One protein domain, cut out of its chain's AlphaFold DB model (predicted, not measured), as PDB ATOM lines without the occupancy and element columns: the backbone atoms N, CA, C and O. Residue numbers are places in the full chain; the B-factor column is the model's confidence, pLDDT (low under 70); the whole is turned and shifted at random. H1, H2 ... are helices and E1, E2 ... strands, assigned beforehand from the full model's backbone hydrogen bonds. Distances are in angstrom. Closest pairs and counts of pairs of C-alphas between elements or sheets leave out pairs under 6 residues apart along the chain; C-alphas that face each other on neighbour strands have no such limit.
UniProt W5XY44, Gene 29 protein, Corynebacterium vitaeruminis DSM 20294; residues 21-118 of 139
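What this domain is: This is residues 21 to 118 of the 139 residues of the protein "Gene 29 protein" of Corynebacterium vitaeruminis DSM 20294 (UniProt W5XY44). A small two-stranded hairpin, E1 and E2, sits in the middle of a long, loosely strung chain, with helix H1 toward one end of the long axis and helix H3 at the other. The three helices make no bundle: none touches another, the short H2 lies along the chain between the hairpin and H3, and residues 47 to 53 and 110 to 118 stand free. The printed part has 98 residues, with three named helices and two named strands in the order H1, E1, E2, H2, H3; the sheet order is E1 - E2, antiparallel. The class is mostly helix, although the named elements hold only 40 of the 98 residues. The whole is loose, with a radius of gyration of the C-alphas of 17.9 A, and elongated, spanning 50 by 33 by 25 A.

How they stand to each other: E1, residues 63 to 66, and E2, residues 81 to 84, are antiparallel neighbours and a hairpin, with 142 degrees between their directions. The C-alphas of Ile 63 and Pro 84 face each other at 4.4 A. N 64 and O 83 are 2.8 A apart, and N 81 and O 66 are 2.9 A apart, both within hydrogen-bond range. The closest C-alphas of E1 and H2, residues 91 to 94, are those of Val 66 and Val 93, 7.9 A apart. H3, residues 103 to 117, is apart from E1, E2 and H2. H1, residues 39 to 51, is apart from E2, H2 and H3. In H1 and H3 every O i to N i+4 pair is within hydrogen-bond range; H2 is too short for such a pair, and its one O i to N i+3 pair is within range.

Where its parts are: H1 is 18.4 A long from first to last C-alpha and begins at C-alpha 39, (155.413, 134.225, 180.937). E1 begins at C-alpha 63, (141.222, 150.005, 181.341), and is 9.6 A long; E2 is 10.1 A long. H2 measures 5.0 A. H3, the longest helix, is 20.9 A long and ends at C-alpha 117, (119.433, 137.782, 162.739).

The domain as a whole: The two C-alphas farthest apart are those of Ala 52 and Glu 118, at 52.6 A. The printed part runs from residue 21 to residue 118 and has no cut. The links from H1 to E1, 11 residues, and from E1 to E2, 14 residues, are long. Residues 21 to 38 also hold no named element. The mean pLDDT of the printed part is 85.1; residues 30 to 34 and 69 to 79 are under 70.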
ATOM      1  N   TRP A  21     147.162 138.648 183.446       92.56
ATOM      2  CA  TRP A  21     146.597 139.400 182.321       92.56
ATOM      3  C   TRP A  21     146.988 140.888 182.346       92.56
ATOM      4  O   TRP A  21     147.178 141.497 181.296       92.56
ATOM      5  N   ALA A  22     147.168 141.469 183.537       93.38
ATOM      6  CA  ALA A  22     147.506 142.880 183.720       93.38
ATOM      7  C   ALA A  22     148.984 143.195 183.436       93.38
ATOM      8  O   ALA A  22     149.368 144.358 183.350       93.38
ATOM      9  N   LEU A  23     149.819 142.166 183.271       91.81
ATOM     10  CA  LEU A  23     151.246 142.302 182.969       91.81
ATOM     11  C   LEU A  23     151.551 142.199 181.465       91.81
ATOM     12  O   LEU A  23     152.711 142.274 181.060       91.81
ATOM     13  N   VAL A  24     150.528 142.012 180.629       87.25
ATOM     14  CA  VAL A  24     150.673 141.863 179.178       87.25
ATOM     15  C   VAL A  24     150.872 143.219 178.508       87.25
ATOM     16  O   VAL A  24     150.137 144.168 178.772       87.25
ATOM     17  N   GLY A  25     151.831 143.296 177.580       81.12
ATOM     18  CA  GLY A  25     151.958 144.432 176.660       81.12
ATOM     19  C   GLY A  25     152.193 145.777 177.352       81.12
ATOM     20  O   GLY A  25     151.854 146.816 176.789       81.12
ATOM     21  N   LEU A  26     152.731 145.765 178.578       85.31
ATOM     22  CA  LEU A  26     153.045 146.980 179.323       85.31
ATOM     23  C   LEU A  26     154.068 147.832 178.556       85.31
ATOM     24  O   LEU A  26     154.924 147.272 177.872       85.31
ATOM     25  N   PRO A  27     154.023 149.171 178.653       78.00
ATOM     26  CA  PRO A  27     154.978 150.028 177.960       78.00
ATOM     27  C   PRO A  27     156.408 149.755 178.444       78.00
ATOM     28  O   PRO A  27     156.691 149.753 179.643       78.00
ATOM     29  N   GLY A  28     157.318 149.512 177.501       73.31
ATOM     30  CA  GLY A  28     158.741 149.358 177.775       73.31
ATOM     31  C   GLY A  28     159.460 150.698 177.973       73.31
ATOM     32  O   GLY A  28     158.874 151.772 177.783       73.31
ATOM     33  N   PRO A  29     160.755 150.662 178.332       70.69
ATOM     34  CA  PRO A  29     161.572 151.860 178.491       70.69
ATOM     35  C   PRO A  29     161.525 152.754 177.245       70.69
ATOM     36  O   PRO A  29     161.782 152.302 176.131       70.69
ATOM     37  N   GLY A  30     161.190 154.030 177.436       68.00
ATOM     38  CA  GLY A  30     161.076 155.000 176.346       68.00
ATOM     39  C   GLY A  30     159.744 154.983 175.589       68.00
ATOM     40  O   GLY A  30     159.635 155.724 174.626       68.00
ATOM     41  N   SER A  31     158.740 154.199 176.002       65.19
ATOM     42  CA  SER A  31     157.330 154.267 175.550       65.19
ATOM     43  C   SER A  31     157.021 153.895 174.090       65.19
ATOM     44  O   SER A  31     155.869 154.002 173.682       65.19
ATOM     45  N   HIS A  32     157.999 153.441 173.299       60.62
ATOM     46  CA  HIS A  32     157.789 153.140 171.871       60.62
ATOM     47  C   HIS A  32     157.578 151.649 171.563       60.62
ATOM     48  O   HIS A  32     157.129 151.316 170.471       60.62
ATOM     49  N   ALA A  33     157.898 150.747 172.495       64.44
ATOM     50  CA  ALA A  33     157.742 149.307 172.306       64.44
ATOM     51  C   ALA A  33     157.211 148.641 173.585       64.44
ATOM     52  O   ALA A  33     157.571 149.073 174.686       64.44
ATOM     53  N   PRO A  34     156.373 147.596 173.466       69.62
ATOM     54  CA  PRO A  34     155.904 146.840 174.617       69.62
ATOM     55  C   PRO A  34     157.070 146.107 175.291       69.62
ATOM     56  O   PRO A  34     157.957 145.557 174.636       69.62
ATOM     57  N   LEU A  35     157.054 146.081 176.619       73.94
ATOM     58  CA  LEU A  35     157.942 145.270 177.429       73.94
ATOM     59  C   LEU A  35     157.586 143.794 177.217       73.94
ATOM     60  O   LEU A  35     156.543 143.316 177.664       73.94
ATOM     61  N   ILE A  36     158.467 143.067 176.535       74.25
ATOM     62  CA  ILE A  36     158.321 141.627 176.323       74.25
ATOM     63  C   ILE A  36     158.937 140.897 177.522       74.25
ATOM     64  O   ILE A  36     160.156 140.871 177.683       74.25
ATOM     65  N   LEU A  37     158.091 140.302 178.369       77.94
ATOM     66  CA  LEU A  37     158.510 139.490 179.515       77.94
ATOM     67  C   LEU A  37     158.174 138.013 179.292       77.94
ATOM     68  O   LEU A  37     157.061 137.703 178.872       77.94
ATOM     69  N   PRO A  38     159.077 137.074 179.628       85.56
ATOM     70  CA  PRO A  38     158.740 135.654 179.638       85.56
ATOM     71  C   PRO A  38     157.562 135.371 180.578       85.56
ATOM     72  O   PRO A  38     157.554 135.830 181.721       85.56
ATOM     73  N   GLY A  39     156.612 134.536 180.145       87.12
ATOM     74  CA  GLY A  39     155.413 134.225 180.937       87.12
ATOM     75  C   GLY A  39     155.706 133.675 182.342       87.12
ATOM     76  O   GLY A  39     154.976 133.969 183.283       87.12
ATOM     77  N   ALA A  40     156.814 132.946 182.521       90.75
ATOM     78  CA  ALA A  40     157.250 132.471 183.837       90.75
ATOM     79  C   ALA A  40     157.594 133.621 184.805       90.75
ATOM     80  O   ALA A  40     157.281 133.540 185.990       90.75
ATOM     81  N   ILE A  41     158.192 134.709 184.305       92.25
ATOM     82  CA  ILE A  41     158.496 135.901 185.109       92.25
ATOM     83  C   ILE A  41     157.205 136.633 185.475       92.25
ATOM     84  O   ILE A  41     157.016 136.997 186.633       92.25
ATOM     85  N   MET A  42     156.276 136.777 184.525       93.19
ATOM     86  CA  MET A  42     154.979 137.405 184.795       93.19
ATOM     87  C   MET A  42     154.182 136.646 185.870       93.19
ATOM     88  O   MET A  42     153.605 137.274 186.755       93.19
ATOM     89  N   ARG A  43     154.202 135.305 185.861       95.81
ATOM     90  CA  ARG A  43     153.569 134.475 186.907       95.81
ATOM     91  C   ARG A  43     154.181 134.713 188.287       95.81
ATOM     92  O   ARG A  43     153.458 134.902 189.263       95.81
ATOM     93  N   GLN A  44     155.511 134.789 188.369       97.06
ATOM     94  CA  GLN A  44     156.206 135.118 189.619       97.06
ATOM     95  C   GLN A  44     155.831 136.513 190.134       97.06
ATOM     96  O   GLN A  44     155.629 136.691 191.337       97.06
ATOM     97  N   TRP A  45     155.703 137.496 189.241       96.69
ATOM     98  CA  TRP A  45     155.285 138.853 189.598       96.69
ATOM     99  C   TRP A  45     153.828 138.904 190.060       96.69
ATOM    100  O   TRP A  45     153.548 139.522 191.085       96.69
ATOM    101  N   SER A  46     152.917 138.201 189.383       97.69
ATOM    102  CA  SER A  46     151.528 138.051 189.834       97.69
ATOM    103  C   SER A  46     151.469 137.473 191.252       97.69
ATOM    104  O   SER A  46     150.845 138.056 192.141       97.69
ATOM    105  N   ALA A  47     152.208 136.387 191.508       98.31
ATOM    106  CA  ALA A  47     152.250 135.763 192.827       98.31
ATOM    107  C   ALA A  47     152.846 136.696 193.892       98.31
ATOM    108  O   ALA A  47     152.412 136.677 195.046       98.31
ATOM    109  N   HIS A  48     153.826 137.525 193.520       98.31
ATOM    110  CA  HIS A  48     154.379 138.550 194.399       98.31
ATOM    111  C   HIS A  48     153.329 139.608 194.772       98.31
ATOM    112  O   HIS A  48     153.131 139.857 195.960       98.31
ATOM    113  N   LEU A  49     152.607 140.170 193.793       97.94
ATOM    114  CA  LEU A  49     151.528 141.141 194.031       97.94
ATOM    115  C   LEU A  49     150.433 140.553 194.930       97.94
ATOM    116  O   LEU A  49     150.006 141.188 195.895       97.94
ATOM    117  N   PHE A  50     150.037 139.304 194.679       97.75
ATOM    118  CA  PHE A  50     149.039 138.619 195.493       97.75
ATOM    119  C   PHE A  50     149.481 138.471 196.958       97.75
ATOM    120  O   PHE A  50     148.694 138.741 197.871       97.75
ATOM    121  N   LYS A  51     150.742 138.071 197.190       97.62
ATOM    122  CA  LYS A  51     151.346 137.946 198.531       97.62
ATOM    123  C   LYS A  51     151.523 139.297 199.226       97.62
ATOM    124  O   LYS A  51     151.408 139.356 200.444       97.62
ATOM    125  N   ALA A  52     151.755 140.366 198.466       98.31
ATOM    126  CA  ALA A  52     151.794 141.737 198.972       98.31
ATOM    127  C   ALA A  52     150.398 142.299 199.321       98.31
ATOM    128  O   ALA A  52     150.299 143.403 199.849       98.31
ATOM    129  N   GLY A  53     149.326 141.542 199.063       97.19
ATOM    130  CA  GLY A  53     147.959 141.903 199.441       97.19
ATOM    131  C   GLY A  53     147.163 142.622 198.353       97.19
ATOM    132  O   GLY A  53     146.011 142.969 198.596       97.19
ATOM    133  N   PHE A  54     147.717 142.807 197.150       97.38
ATOM    134  CA  PHE A  54     146.973 143.398 196.037       97.38
ATOM    135  C   PHE A  54     145.826 142.480 195.614       97.38
ATOM    136  O   PHE A  54     145.998 141.262 195.500       97.38
ATOM    137  N   ARG A  55     144.652 143.069 195.378       94.94
ATOM    138  CA  ARG A  55     143.473 142.386 194.845       94.94
ATOM    139  C   ARG A  55     142.866 143.216 193.731       94.94
ATOM    140  O   ARG A  55     142.778 144.436 193.835       94.94
ATOM    141  N   HIS A  56     142.456 142.534 192.672       95.06
ATOM    142  CA  HIS A  56     141.688 143.152 191.608       95.06
ATOM    143  C   HIS A  56     140.253 143.444 192.076       95.06
ATOM    144  O   HIS A  56     139.566 142.540 192.553       95.06
ATOM    145  N   HIS A  57     139.823 144.692 191.904       95.62
ATOM    146  CA  HIS A  57     138.468 145.183 192.151       95.62
ATOM    147  C   HIS A  57     137.829 145.535 190.800       95.62
ATOM    148  O   HIS A  57     138.107 146.620 190.284       95.62
ATOM    149  N   PRO A  58     137.039 144.631 190.183       92.75
ATOM    150  CA  PRO A  58     136.476 144.844 188.846       92.75
ATOM    151  C   PRO A  58     135.679 146.145 188.705       92.75
ATOM    152  O   PRO A  58     135.685 146.765 187.649       92.75
ATOM    153  N   GLU A  59     135.028 146.584 189.778       95.94
ATOM    154  CA  GLU A  59     134.255 147.821 189.851       95.94
ATOM    155  C   GLU A  59     135.103 149.101 189.778       95.94
ATOM    156  O   GLU A  59     134.566 150.166 189.487       95.94
ATOM    157  N   LEU A  60     136.414 149.006 190.026       96.81
ATOM    158  CA  LEU A  60     137.371 150.118 189.953       96.81
ATOM    159  C   LEU A  60     138.253 150.056 188.694       96.81
ATOM    160  O   LEU A  60     139.211 150.817 188.573       96.81
ATOM    161  N   GLN A  61     137.990 149.127 187.774       96.25
ATOM    162  CA  GLN A  61     138.810 148.934 186.583       96.25
ATOM    163  C   GLN A  61     138.553 150.038 185.545       96.25
ATOM    164  O   GLN A  61     137.454 150.164 185.016       96.25
ATOM    165  N   GLU A  62     139.595 150.795 185.197       97.00
ATOM    166  CA  GLU A  62     139.505 151.909 184.234       97.00
ATOM    167  C   GLU A  62     139.923 151.531 182.804       97.00
ATOM    168  O   GLU A  62     139.555 152.210 181.847       97.00
ATOM    169  N   ILE A  63     140.682 150.443 182.636       95.06
ATOM    170  CA  ILE A  63     141.222 150.005 181.341       95.06
ATOM    171  C   ILE A  63     141.023 148.506 181.100       95.06
ATOM    172  O   ILE A  63     140.963 147.710 182.037       95.06
ATOM    173  N   LYS A  64     140.982 148.099 179.831       92.88
ATOM    174  CA  LYS A  64     140.927 146.702 179.376       92.88
ATOM    175  C   LYS A  64     142.004 146.412 178.338       92.88
ATOM    176  O   LYS A  64     142.383 147.291 177.565       92.88
ATOM    177  N   TYR A  65     142.474 145.168 178.303       89.88
ATOM    178  CA  TYR A  65     143.389 144.713 177.263       89.88
ATOM    179  C   TYR A  65     142.602 144.216 176.051       89.88
ATOM    180  O   TYR A  65     141.754 143.332 176.166       89.88
ATOM    181  N   VAL A  66     142.906 144.782 174.889       88.44
ATOM    182  CA  VAL A  66     142.321 144.426 173.599       88.44
ATOM    183  C   VAL A  66     143.348 143.588 172.839       88.44
ATOM    184  O   VAL A  66     144.376 144.141 172.437       88.44
ATOM    185  N   PRO A  67     143.128 142.272 172.655       81.94
ATOM    186  CA  PRO A  67     144.058 141.432 171.910       81.94
ATOM    187  C   PRO A  67     144.143 141.864 170.432       81.94
ATOM    188  O   PRO A  67     143.206 142.471 169.910       81.94
ATOM    189  N   PRO A  68     145.258 141.568 169.743       76.69
ATOM    190  CA  PRO A  68     145.388 141.835 168.313       76.69
ATOM    191  C   PRO A  68     144.398 140.969 167.518       76.69
ATOM    192  O   PRO A  68     144.136 139.821 167.874       76.69
ATOM    193  N   SER A  69     143.874 141.489 166.407       64.56
ATOM    194  CA  SER A  69     143.066 140.707 165.466       64.56
ATOM    195  C   SER A  69     143.963 139.776 164.630       64.56
ATOM    196  O   SER A  69     144.857 140.269 163.939       64.56
ATOM    197  N   GLY A  70     143.722 138.458 164.652       62.31
ATOM    198  CA  GLY A  70     144.410 137.462 163.807       62.31
ATOM    199  C   GLY A  70     145.202 136.384 164.566       62.31
ATOM    200  O   GLY A  70     145.043 136.209 165.776       62.31
ATOM    201  N   GLU A  71     146.050 135.630 163.849       53.22
ATOM    202  CA  GLU A  71     146.896 134.583 164.447       53.22
ATOM    203  C   GLU A  71     147.825 135.183 165.513       53.22
ATOM    204  O   GLU A  71     148.678 136.034 165.254       53.22
ATOM    205  N   THR A  72     147.608 134.754 166.752       53.25
ATOM    206  CA  THR A  72     148.194 135.360 167.942       53.25
ATOM    207  C   THR A  72     149.557 134.738 168.238       53.25
ATOM    208  O   THR A  72     149.634 133.580 168.641       53.25
ATOM    209  N   ASN A  73     150.641 135.508 168.125       54.50
ATOM    210  CA  ASN A  73     151.925 135.142 168.722       54.50
ATOM    211  C   ASN A  73     152.489 136.319 169.521       54.50
ATOM    212  O   ASN A  73     152.992 137.291 168.959       54.50
ATOM    213  N   TRP A  74     152.423 136.211 170.850       54.06
ATOM    214  CA  TRP A  74     152.900 137.241 171.778       54.06
ATOM    215  C   TRP A  74     154.408 137.532 171.629       54.06
ATOM    216  O   TRP A  74     154.854 138.626 171.965       54.06
ATOM    217  N   ILE A  75     155.183 136.583 171.081       54.22
ATOM    218  CA  ILE A  75     156.625 136.720 170.814       54.22
ATOM    219  C   ILE A  75     156.883 137.619 169.593       54.22
ATOM    220  O   ILE A  75     157.930 138.254 169.505       54.22
ATOM    221  N   SER A  76     155.933 137.719 168.657       52.72
ATOM    222  CA  SER A  76     156.108 138.430 167.382       52.72
ATOM    223  C   SER A  76     155.870 139.944 167.463       52.72
ATOM    224  O   SER A  76     155.877 140.611 166.433       52.72
ATOM    225  N   GLY A  77     155.655 140.508 168.655       50.00
ATOM    226  CA  GLY A  77     155.571 141.962 168.849       50.00
ATOM    227  C   GLY A  77     154.290 142.628 168.331       50.00
ATOM    228  O   GLY A  77     154.107 143.819 168.562       50.00
ATOM    229  N   ASN A  78     153.366 141.879 167.719       57.66
ATOM    230  CA  ASN A  78     151.991 142.329 167.497       57.66
ATOM    231  C   ASN A  78     151.194 142.160 168.800       57.66
ATOM    232  O   ASN A  78     150.294 141.330 168.907       57.66
ATOM    233  N   ALA A  79     151.638 142.856 169.846       63.53
ATOM    234  CA  ALA A  79     150.937 142.892 171.115       63.53
ATOM    235  C   ALA A  79     149.660 143.716 170.923       63.53
ATOM    236  O   ALA A  79     149.645 144.703 170.191       63.53
ATOM    237  N   GLY A  80     148.581 143.294 171.570       78.88
ATOM    238  CA  GLY A  80     147.357 144.074 171.649       78.88
ATOM    239  C   GLY A  80     147.589 145.419 172.342       78.88
ATOM    240  O   GLY A  80     148.718 145.815 172.637       78.88
ATOM    241  N   ARG A  81     146.511 146.134 172.645       85.69
ATOM    242  CA  ARG A  81     146.598 147.454 173.282       85.69
ATOM    243  C   ARG A  81     145.749 147.538 174.533       85.69
ATOM    244  O   ARG A  81     144.711 146.893 174.636       85.69
ATOM    245  N   TRP A  82     146.164 148.397 175.452       89.00
ATOM    246  CA  TRP A  82     145.325 148.834 176.558       89.00
ATOM    247  C   TRP A  82     144.388 149.949 176.083       89.00
ATOM    248  O   TRP A  82     144.811 150.871 175.387       89.00
ATOM    249  N   ALA A  83     143.113 149.827 176.427       91.44
ATOM    250  CA  ALA A  83     142.025 150.711 176.025       91.44
ATOM    251  C   ALA A  83     141.232 151.157 177.261       91.44
ATOM    252  O   ALA A  83     141.171 150.379 178.217       91.44
ATOM    253  N   PRO A  84     140.583 152.333 177.258       95.94
ATOM    254  CA  PRO A  84     139.569 152.665 178.257       95.94
ATOM    255  C   PRO A  84     138.507 151.559 178.381       95.94
ATOM    256  O   PRO A  84     138.137 150.917 177.391       95.94
ATOM    257  N   ILE A  85     138.029 151.299 179.601       94.81
ATOM    258  CA  ILE A  85     137.074 150.214 179.884       94.81
ATOM    259  C   ILE A  85     135.769 150.370 179.085       94.81
ATOM    260  O   ILE A  85     135.204 149.382 178.606       94.81
ATOM    261  N   ASP A  86     135.355 151.613 178.861       95.19
ATOM    262  CA  ASP A  86     134.149 152.052 178.164       95.19
ATOM    263  C   ASP A  86     134.315 152.170 176.641       95.19
ATOM    264  O   ASP A  86     133.334 152.391 175.932       95.19
ATOM    265  N   GLU A  87     135.525 151.967 176.106       94.56
ATOM    266  CA  GLU A  87     135.754 152.031 174.663       94.56
ATOM    267  C   GLU A  87     134.910 150.973 173.930       94.56
ATOM    268  O   GLU A  87     135.047 149.768 174.171       94.56
ATOM    269  N   VAL A  88     134.044 151.402 173.010       91.69
ATOM    270  CA  VAL A  88     133.258 150.489 172.170       91.69
ATOM    271  C   VAL A  88     134.179 149.864 171.126       91.69
ATOM    272  O   VAL A  88     134.717 150.555 170.263       91.69
ATOM    273  N   LEU A  89     134.362 148.548 171.214       87.69
ATOM    274  CA  LEU A  89     135.196 147.796 170.284       87.69
ATOM    275  C   LEU A  89     134.378 147.369 169.056       87.69
ATOM    276  O   LEU A  89     133.189 147.073 169.194       87.69
ATOM    277  N   PRO A  90     134.995 147.319 167.865       86.44
ATOM    278  CA  PRO A  90     134.295 146.911 166.657       86.44
ATOM    279  C   PRO A  90     134.004 145.391 166.673       86.44
ATOM    280  O   PRO A  90     134.737 144.637 167.330       86.44
ATOM    281  N   PRO A  91     132.954 144.915 165.970       85.25
ATOM    282  CA  PRO A  91     132.503 143.521 166.037       85.25
ATOM    283  C   PRO A  91     133.573 142.484 165.693       85.25
ATOM    284  O   PRO A  91     133.573 141.394 166.257       85.25
ATOM    285  N   GLU A  92     134.521 142.820 164.822       81.69
ATOM    286  CA  GLU A  92     135.627 141.949 164.412       81.69
ATOM    287  C   GLU A  92     136.578 141.617 165.572       81.69
ATOM    288  O   GLU A  92     137.294 140.620 165.518       81.69
ATOM    289  N   VAL A  93     136.590 142.449 166.616       78.56
ATOM    290  CA  VAL A  93     137.398 142.263 167.828       78.56
ATOM    291  C   VAL A  93     136.603 141.550 168.923       78.56
ATOM    292  O   VAL A  93     137.173 140.782 169.693       78.56
ATOM    293  N   THR A  94     135.296 141.805 169.022       81.50
ATOM    294  CA  THR A  94     134.445 141.233 170.079       81.50
ATOM    295  C   THR A  94     133.831 139.887 169.711       81.50
ATOM    296  O   THR A  94     133.395 139.164 170.607       81.50
ATOM    297  N   ALA A  95     133.746 139.557 168.419       84.31
ATOM    298  CA  ALA A  95     133.203 138.285 167.964       84.31
ATOM    299  C   ALA A  95     134.017 137.115 168.551       84.31
ATOM    300  O   ALA A  95     135.251 137.146 168.534       84.31
ATOM    301  N   PRO A  96     133.353 136.075 169.083       82.50
ATOM    302  CA  PRO A  96     134.048 134.947 169.687       82.50
ATOM    303  C   PRO A  96     134.836 134.155 168.638       82.50
ATOM    304  O   PRO A  96     134.411 134.001 167.492       82.50
ATOM    305  N   ALA A  97     135.971 133.592 169.054       80.38
ATOM    306  CA  ALA A  97     136.723 132.664 168.221       80.38
ATOM    307  C   ALA A  97     135.925 131.366 168.010       80.38
ATOM    308  O   ALA A  97     135.380 130.801 168.957       80.38
ATOM    309  N   VAL A  98     135.877 130.885 166.768       87.38
ATOM    310  CA  VAL A  98     135.163 129.656 166.362       87.38
ATOM    311  C   VAL A  98     136.105 128.597 165.787       87.38
ATOM    312  O   VAL A  98     135.674 127.595 165.226       87.38
ATOM    313  N   ASP A  99     137.412 128.822 165.878       84.88
ATOM    314  CA  ASP A  99     138.473 127.932 165.406       84.88
ATOM    315  C   ASP A  99     138.405 126.536 166.040       84.88
ATOM    316  O   ASP A  99     138.619 125.546 165.344       84.88
ATOM    317  N   HIS A 100     138.011 126.462 167.311       83.38
ATOM    318  CA  HIS A 100     137.822 125.223 168.066       83.38
ATOM    319  C   HIS A 100     136.614 124.374 167.628       83.38
ATOM    320  O   HIS A 100     136.509 123.223 168.047       83.38
ATOM    321  N   LEU A 101     135.709 124.914 166.804       93.31
ATOM    322  CA  LEU A 101     134.537 124.189 166.311       93.31
ATOM    323  C   LEU A 101     134.880 123.354 165.069       93.31
ATOM    324  O   LEU A 101     135.554 123.817 164.137       93.31
ATOM    325  N   SER A 102     134.335 122.140 165.018       96.19
ATOM    326  CA  SER A 102     134.308 121.303 163.820       96.19
ATOM    327  C   SER A 102     133.490 121.950 162.697       96.19
ATOM    328  O   SER A 102     132.736 122.907 162.896       96.19
ATOM    329  N   LEU A 103     133.634 121.429 161.477       96.06
ATOM    330  CA  LEU A 103     132.895 121.950 160.326       96.06
ATOM    331  C   LEU A 103     131.373 121.814 160.500       96.06
ATOM    332  O   LEU A 103     130.638 122.720 160.116       96.06
ATOM    333  N   ASP A 104     130.907 120.714 161.089       97.56
ATOM    334  CA  ASP A 104     129.477 120.482 161.299       97.56
ATOM    335  C   ASP A 104     128.915 121.384 162.403       97.56
ATOM    336  O   ASP A 104     127.853 121.977 162.224       97.56
ATOM    337  N   GLU A 105     129.664 121.611 163.484       96.94
ATOM    338  CA  GLU A 105     129.289 122.589 164.516       96.94
ATOM    339  C   GLU A 105     129.214 124.011 163.952       96.94
ATOM    340  O   GLU A 105     128.273 124.744 164.253       96.94
ATOM    341  N   LYS A 106     130.152 124.394 163.074       96.75
ATOM    342  CA  LYS A 106     130.120 125.693 162.382       96.75
ATOM    343  C   LYS A 106     128.881 125.850 161.502       96.75
ATOM    344  O   LYS A 106     128.308 126.935 161.466       96.75
ATOM    345  N   ARG A 107     128.452 124.788 160.808       96.31
ATOM    346  CA  ARG A 107     127.224 124.802 159.991       96.31
ATOM    347  C   ARG A 107     125.981 125.024 160.847       96.31
ATOM    348  O   ARG A 107     125.195 125.908 160.529       96.31
ATOM    349  N   ILE A 108     125.847 124.282 161.946       97.25
ATOM    350  CA  ILE A 108     124.721 124.437 162.878       97.25
ATOM    351  C   ILE A 108     124.724 125.823 163.532       97.25
ATOM    352  O   ILE A 108     123.670 126.439 163.677       97.25
ATOM    353  N   LEU A 109     125.894 126.344 163.919       95.00
ATOM    354  CA  LEU A 109     126.006 127.698 164.463       95.00
ATOM    355  C   LEU A 109     125.545 128.747 163.444       95.00
ATOM    356  O   LEU A 109     124.791 129.648 163.798       95.00
ATOM    357  N   LEU A 110     125.962 128.615 162.183       94.81
ATOM    358  CA  LEU A 110     125.561 129.527 161.115       94.81
ATOM    359  C   LEU A 110     124.044 129.522 160.882       94.81
ATOM    360  O   LEU A 110     123.463 130.581 160.669       94.81
ATOM    361  N   GLU A 111     123.411 128.349 160.920       94.19
ATOM    362  CA  GLU A 111     121.958 128.204 160.779       94.19
ATOM    363  C   GLU A 111     121.213 128.935 161.902       94.19
ATOM    364  O   GLU A 111     120.392 129.805 161.619       94.19
ATOM    365  N   LYS A 112     121.586 128.689 163.163       92.19
ATOM    366  CA  LYS A 112     120.994 129.376 164.323       92.19
ATOM    367  C   LYS A 112     121.163 130.893 164.258       92.19
ATOM    368  O   LYS A 112     120.216 131.631 164.504       92.19
ATOM    369  N   LEU A 113     122.363 131.364 163.904       93.31
ATOM    370  CA  LEU A 113     122.635 132.797 163.769       93.31
ATOM    371  C   LEU A 113     121.797 133.430 162.653       93.31
ATOM    372  O   LEU A 113     121.337 134.557 162.805       93.31
ATOM    373  N   ARG A 114     121.577 132.717 161.541       91.38
ATOM    374  CA  ARG A 114     120.703 133.189 160.462       91.38
ATOM    375  C   ARG A 114     119.264 133.346 160.946       91.38
ATOM    376  O   ARG A 114     118.679 134.387 160.683       91.38
ATOM    377  N   GLU A 115     118.719 132.355 161.646       90.81
ATOM    378  CA  GLU A 115     117.353 132.418 162.190       90.81
ATOM    379  C   GLU A 115     117.171 133.563 163.198       90.81
ATOM    380  O   GLU A 115     116.111 134.180 163.244       90.81
ATOM    381  N   GLU A 116     118.196 133.861 164.000       89.00
ATOM    382  CA  GLU A 116     118.149 134.933 165.001       89.00
ATOM    383  C   GLU A 116     118.277 136.331 164.378       89.00
ATOM    384  O   GLU A 116     117.551 137.251 164.756       89.00
ATOM    385  N   ILE A 117     119.190 136.497 163.415       90.69
ATOM    386  CA  ILE A 117     119.433 137.782 162.739       90.69
ATOM    387  C   ILE A 117     118.308 138.103 161.748       90.69
ATOM    388  O   ILE A 117     117.930 139.263 161.581       90.69
ATOM    389  N   GLU A 118     117.784 137.080 161.078       85.62
ATOM    390  CA  GLU A 118     116.796 137.191 160.014       85.62
ATOM    391  C   GLU A 118     115.607 136.277 160.356       85.62
ATOM    392  O   GLU A 118     115.461 135.198 159.772       85.62
TER     393      GLU A 118